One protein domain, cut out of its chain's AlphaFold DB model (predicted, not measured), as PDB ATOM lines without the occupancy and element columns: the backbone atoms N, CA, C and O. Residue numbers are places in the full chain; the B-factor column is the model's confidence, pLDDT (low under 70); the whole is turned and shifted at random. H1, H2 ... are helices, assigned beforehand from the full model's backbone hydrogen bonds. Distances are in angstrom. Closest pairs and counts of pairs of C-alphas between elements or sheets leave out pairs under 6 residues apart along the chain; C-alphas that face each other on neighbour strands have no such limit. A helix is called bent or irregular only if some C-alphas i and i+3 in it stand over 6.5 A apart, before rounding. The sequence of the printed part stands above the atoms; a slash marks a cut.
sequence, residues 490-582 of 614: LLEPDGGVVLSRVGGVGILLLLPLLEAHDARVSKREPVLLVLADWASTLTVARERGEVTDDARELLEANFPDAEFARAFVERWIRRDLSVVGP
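What this domain is: This is residues 490 to 582 of the 614 residues of an uncharacterized protein of Cellulomonas sp. B6 (UniProt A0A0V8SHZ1). Four helices make a rounded cluster: H2 packs on the three others, and long, kinked H1 runs from H3 to H2. The 93 printed residues, class all helix, hold H1 to H4 in order and no named strand. The whole is compact, radius of gyration of the C-alphas 12.6 A, spanning 38 by 30 by 24 A.

Where its parts are: Find C-alpha 499 at (28.193, 16.237, 17.368); H1 runs to 522, 26.4 A, irregular, with C-alphas 501 and 504 9.4 A apart, and a kink of 77 degrees near 506. H2 is residues 533 to 544, 16.7 A; H3, 549 to 558, 14.3 A; H4, 563 to 573, 15.2 A, ends at (9.983, 18.021, 18.697).

How they stand to each other: From the hub, H2, look at the closest C-alphas: residues 514 to 518 of H1 touch it (Leu 514 and Thr 539, 6.8 A), as does H3 (Ala 551 and Thr 537, 5.9 A); its residues 538 to 543 touch H4 (Arg 542 and Ile 573, 4.2 A). Residues 499 to 504 of H1 touch H3 (Gly 504 and Asn 558, 4.8 A). H1, H3 and H4 form an up and down bundle, each running against the one before. In H2, H3 and H4 every O i to N i+4 pair is within hydrogen-bond range; in H1, 15 of 20.

The domain as a whole: The printed part has no cut and no long link; residues 496 and 528 are under pLDDT 70.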
ATOM      1  N   LEU A 490      25.908  28.247  11.742       84.88
ATOM      2  CA  LEU A 490      26.327  27.106  12.575       84.88
ATOM      3  C   LEU A 490      25.514  25.829  12.323       84.88
ATOM      4  O   LEU A 490      25.951  24.748  12.711       84.88
ATOM      5  N   LEU A 491      24.327  25.947  11.722       86.62
ATOM      6  CA  LEU A 491      23.496  24.804  11.347       86.62
ATOM      7  C   LEU A 491      23.856  24.242   9.962       86.62
ATOM      8  O   LEU A 491      23.304  23.213   9.580       86.62
ATOM      9  N   GLU A 492      24.736  24.904   9.205       87.06
ATOM     10  CA  GLU A 492      25.197  24.431   7.895       87.06
ATOM     11  C   GLU A 492      26.232  23.303   8.037       87.06
ATOM     12  O   GLU A 492      26.919  23.236   9.063       87.06
ATOM     13  N   PRO A 493      26.417  22.447   7.010       83.38
ATOM     14  CA  PRO A 493      27.485  21.443   6.996       83.38
ATOM     15  C   PRO A 493      28.875  22.027   7.303       83.38
ATOM     16  O   PRO A 493      29.649  21.441   8.061       83.38
ATOM     17  N   ASP A 494      29.158  23.229   6.793       78.06
ATOM     18  CA  ASP A 494      30.431  23.932   6.993       78.06
ATOM     19  C   ASP A 494      30.491  24.751   8.297       78.06
ATOM     20  O   ASP A 494      31.542  25.299   8.648       78.06
ATOM     21  N   GLY A 495      29.400  24.781   9.075       71.88
ATOM     22  CA  GLY A 495      29.294  25.491  10.353       71.88
ATOM     23  C   GLY A 495      30.243  24.977  11.444       71.88
ATOM     24  O   GLY A 495      30.453  25.639  12.460       71.88
ATOM     25  N   GLY A 496      30.865  23.813  11.229       68.75
ATOM     26  CA  GLY A 496      31.950  23.292  12.063       68.75
ATOM     27  C   GLY A 496      31.506  22.618  13.364       68.75
ATOM     28  O   GLY A 496      32.363  22.268  14.177       68.75
ATOM     29  N   VAL A 497      30.200  22.404  13.557       75.44
ATOM     30  CA  VAL A 497      29.646  21.662  14.697       75.44
ATOM     31  C   VAL A 497      29.776  20.160  14.446       75.44
ATOM     32  O   VAL A 497      29.123  19.606  13.568       75.44
ATOM     33  N   VAL A 498      30.597  19.484  15.249       75.75
ATOM     34  CA  VAL A 498      30.785  18.027  15.176       75.75
ATOM     35  C   VAL A 498      30.152  17.383  16.404       75.75
ATOM     36  O   VAL A 498      30.749  17.400  17.483       75.75
ATOM     37  N   LEU A 499      28.953  16.810  16.249       79.06
ATOM     38  CA  LEU A 499      28.193  16.237  17.368       79.06
ATOM     39  C   LEU A 499      28.956  15.142  18.124       79.06
ATOM     40  O   LEU A 499      28.897  15.114  19.344       79.06
ATOM     41  N   SER A 500      29.787  14.333  17.463       74.62
ATOM     42  CA  SER A 500      30.624  13.341  18.163       74.62
ATOM     43  C   SER A 500      31.656  13.951  19.121       74.62
ATOM     44  O   SER A 500      32.208  13.247  19.961       74.62
ATOM     45  N   ARG A 501      31.938  15.255  19.007       73.81
ATOM     46  CA  ARG A 501      32.801  15.985  19.938       73.81
ATOM     47  C   ARG A 501      31.983  16.663  21.025       73.81
ATOM     48  O   ARG A 501      32.308  16.513  22.190       73.81
ATOM     49  N   VAL A 502      30.959  17.429  20.659       73.94
ATOM     50  CA  VAL A 502      30.183  18.239  21.619       73.94
ATOM     51  C   VAL A 502      28.997  17.496  22.240       73.94
ATOM     52  O   VAL A 502      28.344  18.041  23.117       73.94
ATOM     53  N   GLY A 503      28.700  16.277  21.797       83.12
ATOM     54  CA  GLY A 503      27.623  15.429  22.300       83.12
ATOM     55  C   GLY A 503      26.255  16.116  22.351       83.12
ATOM     56  O   GLY A 503      25.952  17.057  21.608       83.12
ATOM     57  N   GLY A 504      25.427  15.659  23.289       85.94
ATOM     58  CA  GLY A 504      24.079  16.170  23.511       85.94
ATOM     59  C   GLY A 504      23.993  17.651  23.904       85.94
ATOM     60  O   GLY A 504      22.996  18.305  23.594       85.94
ATOM     61  N   VAL A 505      25.033  18.236  24.515       88.56
ATOM     62  CA  VAL A 505      25.029  19.681  24.815       88.56
ATOM     63  C   VAL A 505      25.034  20.517  23.532       88.56
ATOM     64  O   VAL A 505      24.395  21.568  23.494       88.56
ATOM     65  N   GLY A 506      25.656  20.028  22.454       87.50
ATOM     66  CA  GLY A 506      25.610  20.690  21.152       87.50
ATOM     67  C   GLY A 506      24.190  20.795  20.595       87.50
ATOM     68  O   GLY A 506      23.780  21.869  20.158       87.50
ATOM     69  N   ILE A 507      23.419  19.707  20.697       91.62
ATOM     70  CA  ILE A 507      22.003  19.679  20.301       91.62
ATOM     71  C   ILE A 507      21.211  20.700  21.122       91.62
ATOM     72  O   ILE A 507      20.517  21.540  20.551       91.62
ATOM     73  N   LEU A 508      21.353  20.675  22.453       93.12
ATOM     74  CA  LEU A 508      20.623  21.579  23.348       93.12
ATOM     75  C   LEU A 508      20.938  23.053  23.061       93.12
ATOM     76  O   LEU A 508      20.015  23.856  22.940       93.12
ATOM     77  N   LEU A 509      22.214  23.415  22.900       90.56
ATOM     78  CA  LEU A 509      22.628  24.798  22.636       90.56
ATOM     79  C   LEU A 509      22.166  25.332  21.269       90.56
ATOM     80  O   LEU A 509      22.090  26.545  21.082       90.56
ATOM     81  N   LEU A 510      21.845  24.456  20.314       91.00
ATOM     82  CA  LEU A 510      21.416  24.842  18.966       91.00
ATOM     83  C   LEU A 510      19.891  24.846  18.782       91.00
ATOM     84  O   LEU A 510      19.413  25.398  17.787       91.00
ATOM     85  N   LEU A 511      19.110  24.336  19.745       92.00
ATOM     86  CA  LEU A 511      17.639  24.362  19.685       92.00
ATOM     87  C   LEU A 511      17.055  25.759  19.412       92.00
ATOM     88  O   LEU A 511      16.148  25.849  18.585       92.00
ATOM     89  N   PRO A 512      17.544  26.865  20.018       90.06
ATOM     90  CA  PRO A 512      17.002  28.185  19.708       90.06
ATOM     91  C   PRO A 512      17.182  28.595  18.241       90.06
ATOM     92  O   PRO A 512      16.276  29.187  17.655       90.06
ATOM     93  N   LEU A 513      18.318  28.237  17.626       87.81
ATOM     94  CA  LEU A 513      18.576  28.502  16.208       87.81
ATOM     95  C   LEU A 513      17.659  27.666  15.309       87.81
ATOM     96  O   LEU A 513      17.143  28.190  14.323       87.81
ATOM     97  N   LEU A 514      17.406  26.406  15.679       89.94
ATOM     98  CA  LEU A 514      16.452  25.542  14.978       89.94
ATOM     99  C   LEU A 514      15.013  26.064  15.095       89.94
ATOM    100  O   LEU A 514      14.309  26.119  14.092       89.94
ATOM    101  N   GLU A 515      14.577  26.533  16.272       88.56
ATOM    102  CA  GLU A 515      13.255  27.168  16.416       88.56
ATOM    103  C   GLU A 515      13.135  28.458  15.602       88.56
ATOM    104  O   GLU A 515      12.088  28.724  15.008       88.56
ATOM    105  N   ALA A 516      14.195  29.270  15.556       82.88
ATOM    106  CA  ALA A 516      14.219  30.479  14.742       82.88
ATOM    107  C   ALA A 516      14.128  30.154  13.241       82.88
ATOM    108  O   ALA A 516      13.450  30.873  12.506       82.88
ATOM    109  N   HIS A 517      14.774  29.074  12.795       82.44
ATOM    110  CA  HIS A 517      14.666  28.557  11.431       82.44
ATOM    111  C   HIS A 517      13.236  28.068  11.124       82.44
ATOM    112  O   HIS A 517      12.608  28.588  10.201       82.44
ATOM    113  N   ASP A 518      12.688  27.162  11.943       82.19
ATOM    114  CA  ASP A 518      11.319  26.613  11.841       82.19
ATOM    115  C   ASP A 518      10.254  27.726  11.777       82.19
ATOM    116  O   ASP A 518       9.350  27.711  10.936       82.19
ATOM    117  N   ALA A 519      10.403  28.774  12.595       80.56
ATOM    118  CA  ALA A 519       9.496  29.919  12.595       80.56
ATOM    119  C   ALA A 519       9.506  30.719  11.277       80.56
ATOM    120  O   ALA A 519       8.473  31.281  10.903       80.56
ATOM    121  N   ARG A 520      10.644  30.799  10.574       77.75
ATOM    122  CA  ARG A 520      10.756  31.489   9.274       77.75
ATOM    123  C   ARG A 520      10.198  30.638   8.142       77.75
ATOM    124  O   ARG A 520       9.426  31.159   7.337       77.75
ATOM    125  N   VAL A 521      10.503  29.338   8.146       78.00
ATOM    126  CA  VAL A 521       9.919  28.355   7.217       78.00
ATOM    127  C   VAL A 521       8.393  28.382   7.320       78.00
ATOM    128  O   VAL A 521       7.705  28.592   6.320       78.00
ATOM    129  N   SER A 522       7.854  28.317   8.541       80.00
ATOM    130  CA  SER A 522       6.409  28.388   8.805       80.00
ATOM    131  C   SER A 522       5.757  29.685   8.299       80.00
ATOM    132  O   SER A 522       4.593  29.683   7.899       80.00
ATOM    133  N   LYS A 523       6.494  30.805   8.280       80.44
ATOM    134  CA  LYS A 523       6.030  32.104   7.759       80.44
ATOM    135  C   LYS A 523       6.266  32.297   6.259       80.44
ATOM    136  O   LYS A 523       5.933  33.362   5.741       80.44
ATOM    137  N   ARG A 524       6.817  31.296   5.562       79.88
ATOM    138  CA  ARG A 524       7.248  31.381   4.153       79.88
ATOM    139  C   ARG A 524       8.240  32.520   3.902       79.88
ATOM    140  O   ARG A 524       8.261  33.116   2.826       79.88
ATOM    141  N   GLU A 525       9.051  32.840   4.904       77.06
ATOM    142  CA  GLU A 525      10.162  33.765   4.729       77.06
ATOM    143  C   GLU A 525      11.316  33.052   4.002       77.06
ATOM    144  O   GLU A 525      11.520  31.856   4.215       77.06
ATOM    145  N   PRO A 526      12.111  33.754   3.177       71.19
ATOM    146  CA  PRO A 526      13.277  33.158   2.538       71.19
ATOM    147  C   PRO A 526      14.288  32.662   3.579       71.19
ATOM    148  O   PRO A 526      14.757  33.433   4.427       71.19
ATOM    149  N   VAL A 527      14.656  31.386   3.478       71.00
ATOM    150  CA  VAL A 527      15.724  30.761   4.260       71.00
ATOM    151  C   VAL A 527      16.801  30.297   3.282       71.00
ATOM    152  O   VAL A 527      16.566  29.410   2.473       71.00
ATOM    153  N   LEU A 528      17.970  30.939   3.317       62.47
ATOM    154  CA  LEU A 528      19.086  30.687   2.389       62.47
ATOM    155  C   LEU A 528      20.046  29.588   2.892       62.47
ATOM    156  O   LEU A 528      21.207  29.569   2.506       62.47
ATOM    157  N   LEU A 529      19.587  28.716   3.794       75.75
ATOM    158  CA  LEU A 529      20.441  27.840   4.596       75.75
ATOM    159  C   LEU A 529      20.293  26.374   4.173       75.75
ATOM    160  O   LEU A 529      19.192  25.831   4.252       75.75
ATOM    161  N   VAL A 530      21.393  25.719   3.797       84.62
ATOM    162  CA  VAL A 530      21.446  24.251   3.695       84.62
ATOM    163  C   VAL A 530      21.765  23.705   5.082       84.62
ATOM    164  O   VAL A 530      22.799  24.049   5.640       84.62
ATOM    165  N   LEU A 531      20.883  22.889   5.661       88.38
ATOM    166  CA  LEU A 531      21.098  22.307   6.990       88.38
ATOM    167  C   LEU A 531      22.044  21.101   6.926       88.38
ATOM    168  O   LEU A 531      21.971  20.304   5.994       88.38
ATOM    169  N   ALA A 532      22.879  20.939   7.949       88.81
ATOM    170  CA  ALA A 532      23.597  19.696   8.209       88.81
ATOM    171  C   ALA A 532      22.621  18.546   8.520       88.81
ATOM    172  O   ALA A 532      21.537  18.784   9.058       88.81
ATOM    173  N   ASP A 533      23.026  17.300   8.260       90.50
ATOM    174  CA  ASP A 533      22.154  16.115   8.362       90.50
ATOM    175  C   ASP A 533      21.451  15.988   9.722       90.50
ATOM    176  O   ASP A 533      20.239  15.775   9.795       90.50
ATOM    177  N   TRP A 534      22.182  16.201  10.819       90.94
ATOM    178  CA  TRP A 534      21.622  16.141  12.173       90.94
ATOM    179  C   TRP A 534      20.567  17.234  12.420       90.94
ATOM    180  O   TRP A 534      19.541  16.985  13.055       90.94
ATOM    181  N   ALA A 535      20.801  18.445  11.904       92.06
ATOM    182  CA  ALA A 535      19.900  19.582  12.054       92.06
ATOM    183  C   ALA A 535      18.651  19.383  11.193       92.06
ATOM    184  O   ALA A 535      17.539  19.616  11.658       92.06
ATOM    185  N   SER A 536      18.831  18.887   9.965       92.19
ATOM    186  CA  SER A 536      17.741  18.504   9.068       92.19
ATOM    187  C   SER A 536      16.849  17.436   9.707       92.19
ATOM    188  O   SER A 536      15.633  17.611   9.751       92.19
ATOM    189  N   THR A 537      17.448  16.399  10.301       94.50
ATOM    190  CA  THR A 537      16.731  15.312  10.990       94.50
ATOM    191  C   THR A 537      15.803  15.847  12.085       94.50
ATOM    192  O   THR A 537      14.610  15.534  12.105       94.50
ATOM    193  N   LEU A 538      16.315  16.710  12.973       94.81
ATOM    194  CA  LEU A 538      15.519  17.288  14.062       94.81
ATOM    195  C   LEU A 538      14.469  18.293  13.568       94.81
ATOM    196  O   LEU A 538      13.359  18.322  14.104       94.81
ATOM    197  N   THR A 539      14.789  19.099  12.549       91.56
ATOM    198  CA  THR A 539      13.833  20.039  11.944       91.56
ATOM    199  C   THR A 539      12.663  19.293  11.300       91.56
ATOM    200  O   THR A 539      11.517  19.620  11.593       91.56
ATOM    201  N   VAL A 540      12.918  18.238  10.514       91.44
ATOM    202  CA  VAL A 540      11.862  17.424   9.877       91.44
ATOM    203  C   VAL A 540      10.970  16.749  10.921       91.44
ATOM    204  O   VAL A 540       9.744  16.763  10.789       91.44
ATOM    205  N   ALA A 541      11.558  16.183  11.979       94.12
ATOM    206  CA  ALA A 541      10.795  15.594  13.077       94.12
ATOM    207  C   ALA A 541       9.877  16.638  13.743       94.12
ATOM    208  O   ALA A 541       8.687  16.396  13.955       94.12
ATOM    209  N   ARG A 542      10.401  17.842  14.013       93.06
ATOM    210  CA  ARG A 542       9.631  18.938  14.619       93.06
ATOM    211  C   ARG A 542       8.525  19.478  13.711       93.06
ATOM    212  O   ARG A 542       7.455  19.828  14.211       93.06
ATOM    213  N   GLU A 543       8.759  19.567  12.404       88.88
ATOM    214  CA  GLU A 543       7.742  19.969  11.423       88.88
ATOM    215  C   GLU A 543       6.560  18.996  11.409       88.88
ATOM    216  O   GLU A 543       5.406  19.421  11.333       88.88
ATOM    217  N   ARG A 544       6.843  17.694  11.539       90.19
ATOM    218  CA  ARG A 544       5.826  16.639  11.657       90.19
ATOM    219  C   ARG A 544       5.178  16.578  13.042       90.19
ATOM    220  O   ARG A 544       4.098  16.012  13.172       90.19
ATOM    221  N   GLY A 545       5.820  17.151  14.063       92.12
ATOM    222  CA  GLY A 545       5.395  17.046  15.459       92.12
ATOM    223  C   GLY A 545       5.565  15.637  16.039       92.12
ATOM    224  O   GLY A 545       4.925  15.304  17.033       92.12
ATOM    225  N   GLU A 546       6.410  14.807  15.425       94.56
ATOM    226  CA  GLU A 546       6.591  13.394  15.759       94.56
ATOM    227  C   GLU A 546       8.081  13.035  15.796       94.56
ATOM    228  O   GLU A 546       8.868  13.481  14.961       94.56
ATOM    229  N   VAL A 547       8.474  12.207  16.768       94.38
ATOM    230  CA  VAL A 547       9.846  11.699  16.888       94.38
ATOM    231  C   VAL A 547      10.033  10.551  15.895       94.38
ATOM    232  O   VAL A 547       9.581   9.434  16.155       94.38
ATOM    233  N   THR A 548      10.679  10.836  14.763       95.31
ATOM    234  CA  THR A 548      11.017   9.842  13.732       95.31
ATOM    235  C   THR A 548      12.054   8.834  14.235       95.31
ATOM    236  O   THR A 548      12.754   9.098  15.213       95.31
ATOM    237  N   ASP A 549      12.182   7.691  13.556       94.62
ATOM    238  CA  ASP A 549      13.188   6.678  13.908       94.62
ATOM    239  C   ASP A 549      14.617   7.234  13.791       94.62
ATOM    240  O   ASP A 549      15.388   7.106  14.739       94.62
ATOM    241  N   ASP A 550      14.916   7.979  12.721       94.56
ATOM    242  CA  ASP A 550      16.208   8.661  12.543       94.56
ATOM    243  C   ASP A 550      16.493   9.668  13.673       94.56
ATOM    244  O   ASP A 550      17.614   9.775  14.171       94.56
ATOM    245  N   ALA A 551      15.471  10.415  14.118       93.75
ATOM    246  CA  ALA A 551      15.619  11.343  15.236       93.75
ATOM    247  C   ALA A 551      15.839  10.595  16.557       93.75
ATOM    248  O   ALA A 551      16.628  11.047  17.383       93.75
ATOM    249  N   ARG A 552      15.180   9.448  16.760       94.19
ATOM    250  CA  ARG A 552      15.380   8.606  17.946       94.19
ATOM    251  C   ARG A 552      16.805   8.065  17.996       94.19
ATOM    252  O   ARG A 552      17.465   8.250  19.015       94.19
ATOM    253  N   GLU A 553      17.298   7.499  16.897       94.38
ATOM    254  CA  GLU A 553      18.670   6.991  16.793       94.38
ATOM    255  C   GLU A 553      19.698   8.107  17.045       94.38
ATOM    256  O   GLU A 553      20.625   7.945  17.844       94.38
ATOM    257  N   LEU A 554      19.488   9.289  16.452       94.19
ATOM    258  CA  LEU A 554      20.335  10.460  16.679       94.19
ATOM    259  C   LEU A 554      20.373  10.874  18.161       94.19
ATOM    260  O   LEU A 554      21.445  11.194  18.686       94.19
ATOM    261  N   LEU A 555      19.222  10.899  18.840       93.69
ATOM    262  CA  LEU A 555      19.134  11.267  20.254       93.69
ATOM    263  C   LEU A 555      19.741  10.196  21.168       93.69
ATOM    264  O   LEU A 555      20.434  10.546  22.121       93.69
ATOM    265  N   GLU A 556      19.537   8.912  20.882       92.12
ATOM    266  CA  GLU A 556      20.155   7.808  21.627       92.12
ATOM    267  C   GLU A 556      21.683   7.854  21.529       92.12
ATOM    268  O   GLU A 556      22.365   7.752  22.551       92.12
ATOM    269  N   ALA A 557      22.219   8.123  20.336       91.44
ATOM    270  CA  ALA A 557      23.657   8.234  20.112       91.44
ATOM    271  C   ALA A 557      24.305   9.424  20.848       91.44
ATOM    272  O   ALA A 557      25.465   9.342  21.249       91.44
ATOM    273  N   ASN A 558      23.581  10.537  21.029       89.94
ATOM    274  CA  ASN A 558      24.131  11.775  21.607       89.94
ATOM    275  C   ASN A 558      23.770  12.002  23.085       89.94
ATOM    276  O   ASN A 558      24.362  12.868  23.735       89.94
ATOM    277  N   PHE A 559      22.834  11.224  23.628       89.62
ATOM    278  CA  PHE A 559      22.426  11.243  25.034       89.62
ATOM    279  C   PHE A 559      22.328   9.810  25.593       89.62
ATOM    280  O   PHE A 559      21.245   9.418  26.038       89.62
ATOM    281  N   PRO A 560      23.408   9.006  25.581       81.69
ATOM    282  CA  PRO A 560      23.335   7.582  25.932       81.69
ATOM    283  C   PRO A 560      22.780   7.355  27.349       81.69
ATOM    284  O   PRO A 560      21.833   6.586  27.524       81.69
ATOM    285  N   ASP A 561      23.261   8.136  28.321       83.44
ATOM    286  CA  ASP A 561      22.927   7.993  29.746       83.44
ATOM    287  C   ASP A 561      22.023   9.120  30.292       83.44
ATOM    288  O   ASP A 561      21.804   9.232  31.497       83.44
ATOM    289  N   ALA A 562      21.490   9.984  29.419       84.44
ATOM    290  CA  ALA A 562      20.750  11.190  29.806       84.44
ATOM    291  C   ALA A 562      19.286  11.149  29.332       84.44
ATOM    292  O   ALA A 562      18.855  11.959  28.508       84.44
ATOM    293  N   GLU A 563      18.500  10.215  29.878       87.06
ATOM    294  CA  GLU A 563      17.091   9.999  29.501       87.06
ATOM    295  C   GLU A 563      16.244  11.278  29.602       87.06
ATOM    296  O   GLU A 563      15.452  11.582  28.711       87.06
ATOM    297  N   PHE A 564      16.466  12.082  30.644       88.19
ATOM    298  CA  PHE A 564      15.747  13.340  30.832       88.19
ATOM    299  C   PHE A 564      16.051  14.369  29.729       88.19
ATOM    300  O   PHE A 564      15.157  15.088  29.284       88.19
ATOM    301  N   ALA A 565      17.293  14.407  29.238       90.88
ATOM    302  CA  ALA A 565      17.678  15.281  28.136       90.88
ATOM    303  C   ALA A 565      17.077  14.817  26.803       90.88
ATOM    304  O   ALA A 565      16.580  15.653  26.047       90.88
ATOM    305  N   ARG A 566      17.015  13.499  26.554       93.00
ATOM    306  CA  ARG A 566      16.275  12.945  25.406       93.00
ATOM    307  C   ARG A 566      14.806  13.348  25.460       93.00
ATOM    308  O   ARG A 566      14.313  13.979  24.530       93.00
ATOM    309  N   ALA A 567      14.137  13.087  26.584       93.19
ATOM    310  CA  ALA A 567      12.730  13.430  26.783       93.19
ATOM    311  C   ALA A 567      12.458  14.936  26.608       93.19
ATOM    312  O   ALA A 567      11.414  15.324  26.079       93.19
ATOM    313  N   PHE A 568      13.398  15.797  27.011       96.06
ATOM    314  CA  PHE A 568      13.314  17.236  26.771       96.06
ATOM    315  C   PHE A 568      13.298  17.573  25.272       96.06
ATOM    316  O   PHE A 568      12.416  18.311  24.828       96.06
ATOM    317  N   VAL A 569      14.225  17.014  24.482       95.75
ATOM    318  CA  VAL A 569      14.276  17.254  23.028       95.75
ATOM    319  C   VAL A 569      13.063  16.646  22.322       95.75
ATOM    320  O   VAL A 569      12.525  17.256  21.406       95.75
ATOM    321  N   GLU A 570      12.551  15.504  22.771       95.62
ATOM    322  CA  GLU A 570      11.325  14.937  22.204       95.62
ATOM    323  C   GLU A 570      10.086  15.806  22.463       95.62
ATOM    324  O   GLU A 570       9.275  16.015  21.564       95.62
ATOM    325  N   ARG A 571       9.933  16.345  23.679       96.19
ATOM    326  CA  ARG A 571       8.873  17.320  23.993       96.19
ATOM    327  C   ARG A 571       9.017  18.585  23.153       96.19
ATOM    328  O   ARG A 571       8.022  19.160  22.719       96.19
ATOM    329  N   TRP A 572      10.254  19.005  22.899       95.75
ATOM    330  CA  TRP A 572      10.537  20.079  21.959       95.75
ATOM    331  C   TRP A 572      10.101  19.703  20.531       95.75
ATOM    332  O   TRP A 572       9.379  20.477  19.913       95.75
ATOM    333  N   ILE A 573      10.430  18.512  20.018       95.88
ATOM    334  CA  ILE A 573       9.983  18.021  18.697       95.88
ATOM    335  C   ILE A 573       8.452  18.050  18.586       95.88
ATOM    336  O   ILE A 573       7.915  18.594  17.624       95.88
ATOM    337  N   ARG A 574       7.743  17.548  19.605       95.50
ATOM    338  CA  ARG A 574       6.269  17.525  19.671       95.50
ATOM    339  C   ARG A 574       5.631  18.907  19.864       95.50
ATOM    340  O   ARG A 574       4.412  19.029  19.822       95.50
ATOM    341  N   ARG A 575       6.444  19.958  20.038       92.31
ATOM    342  CA  ARG A 575       6.025  21.345  20.312       92.31
ATOM    343  C   ARG A 575       5.283  21.512  21.649       92.31
ATOM    344  O   ARG A 575       4.584  22.504  21.843       92.31
ATOM    345  N   ASP A 576       5.506  20.602  22.602       93.56
ATOM    346  CA  ASP A 576       4.982  20.679  23.978       93.56
ATOM    347  C   ASP A 576       5.668  21.781  24.804       93.56
ATOM    348  O   ASP A 576       5.174  22.206  25.851       93.56
ATOM    349  N   LEU A 577       6.851  22.216  24.365       92.75
ATOM    350  CA  LEU A 577       7.613  23.319  24.938       92.75
ATOM    351  C   LEU A 577       8.308  24.121  23.834       92.75
ATOM    352  O   LEU A 577       8.521  23.624  22.726       92.75
ATOM    353  N   SER A 578       8.697  25.355  24.154       90.88
ATOM    354  CA  SER A 578       9.510  26.198  23.276       90.88
ATOM    355  C   SER A 578      10.611  26.895  24.061       90.88
ATOM    356  O   SER A 578      10.371  27.434  25.144       90.88
ATOM    357  N   VAL A 579      11.824  26.887  23.510       90.50
ATOM    358  CA  VAL A 579      13.005  27.509  24.127       90.50
ATOM    359  C   VAL A 579      13.138  28.993  23.762       90.50
ATOM    360  O   VAL A 579      13.866  29.726  24.439       90.50
ATOM    361  N   VAL A 580      12.388  29.471  22.765       87.88
ATOM    362  CA  VAL A 580      12.310  30.872  22.339       87.88
ATOM    363  C   VAL A 580      10.929  31.465  22.642       87.88
ATOM    364  O   VAL A 580       9.918  31.153  22.024       87.88
ATOM    365  N   GLY A 581      10.885  32.395  23.592       81.50
ATOM    366  CA  GLY A 581       9.660  33.037  24.057       81.50
ATOM    367  C   GLY A 581       9.163  34.175  23.161       81.50
ATOM    368  O   GLY A 581       9.930  34.739  22.373       81.50
ATOM    369  N   PRO A 582       7.899  34.606  23.334       72.56
ATOM    370  CA  PRO A 582       7.328  35.720  22.587       72.56
ATOM    371  C   PRO A 582       8.094  37.027  22.833       72.56
ATOM    372  O   PRO A 582       8.736  37.240  23.866       72.56
TER     373      PRO A 582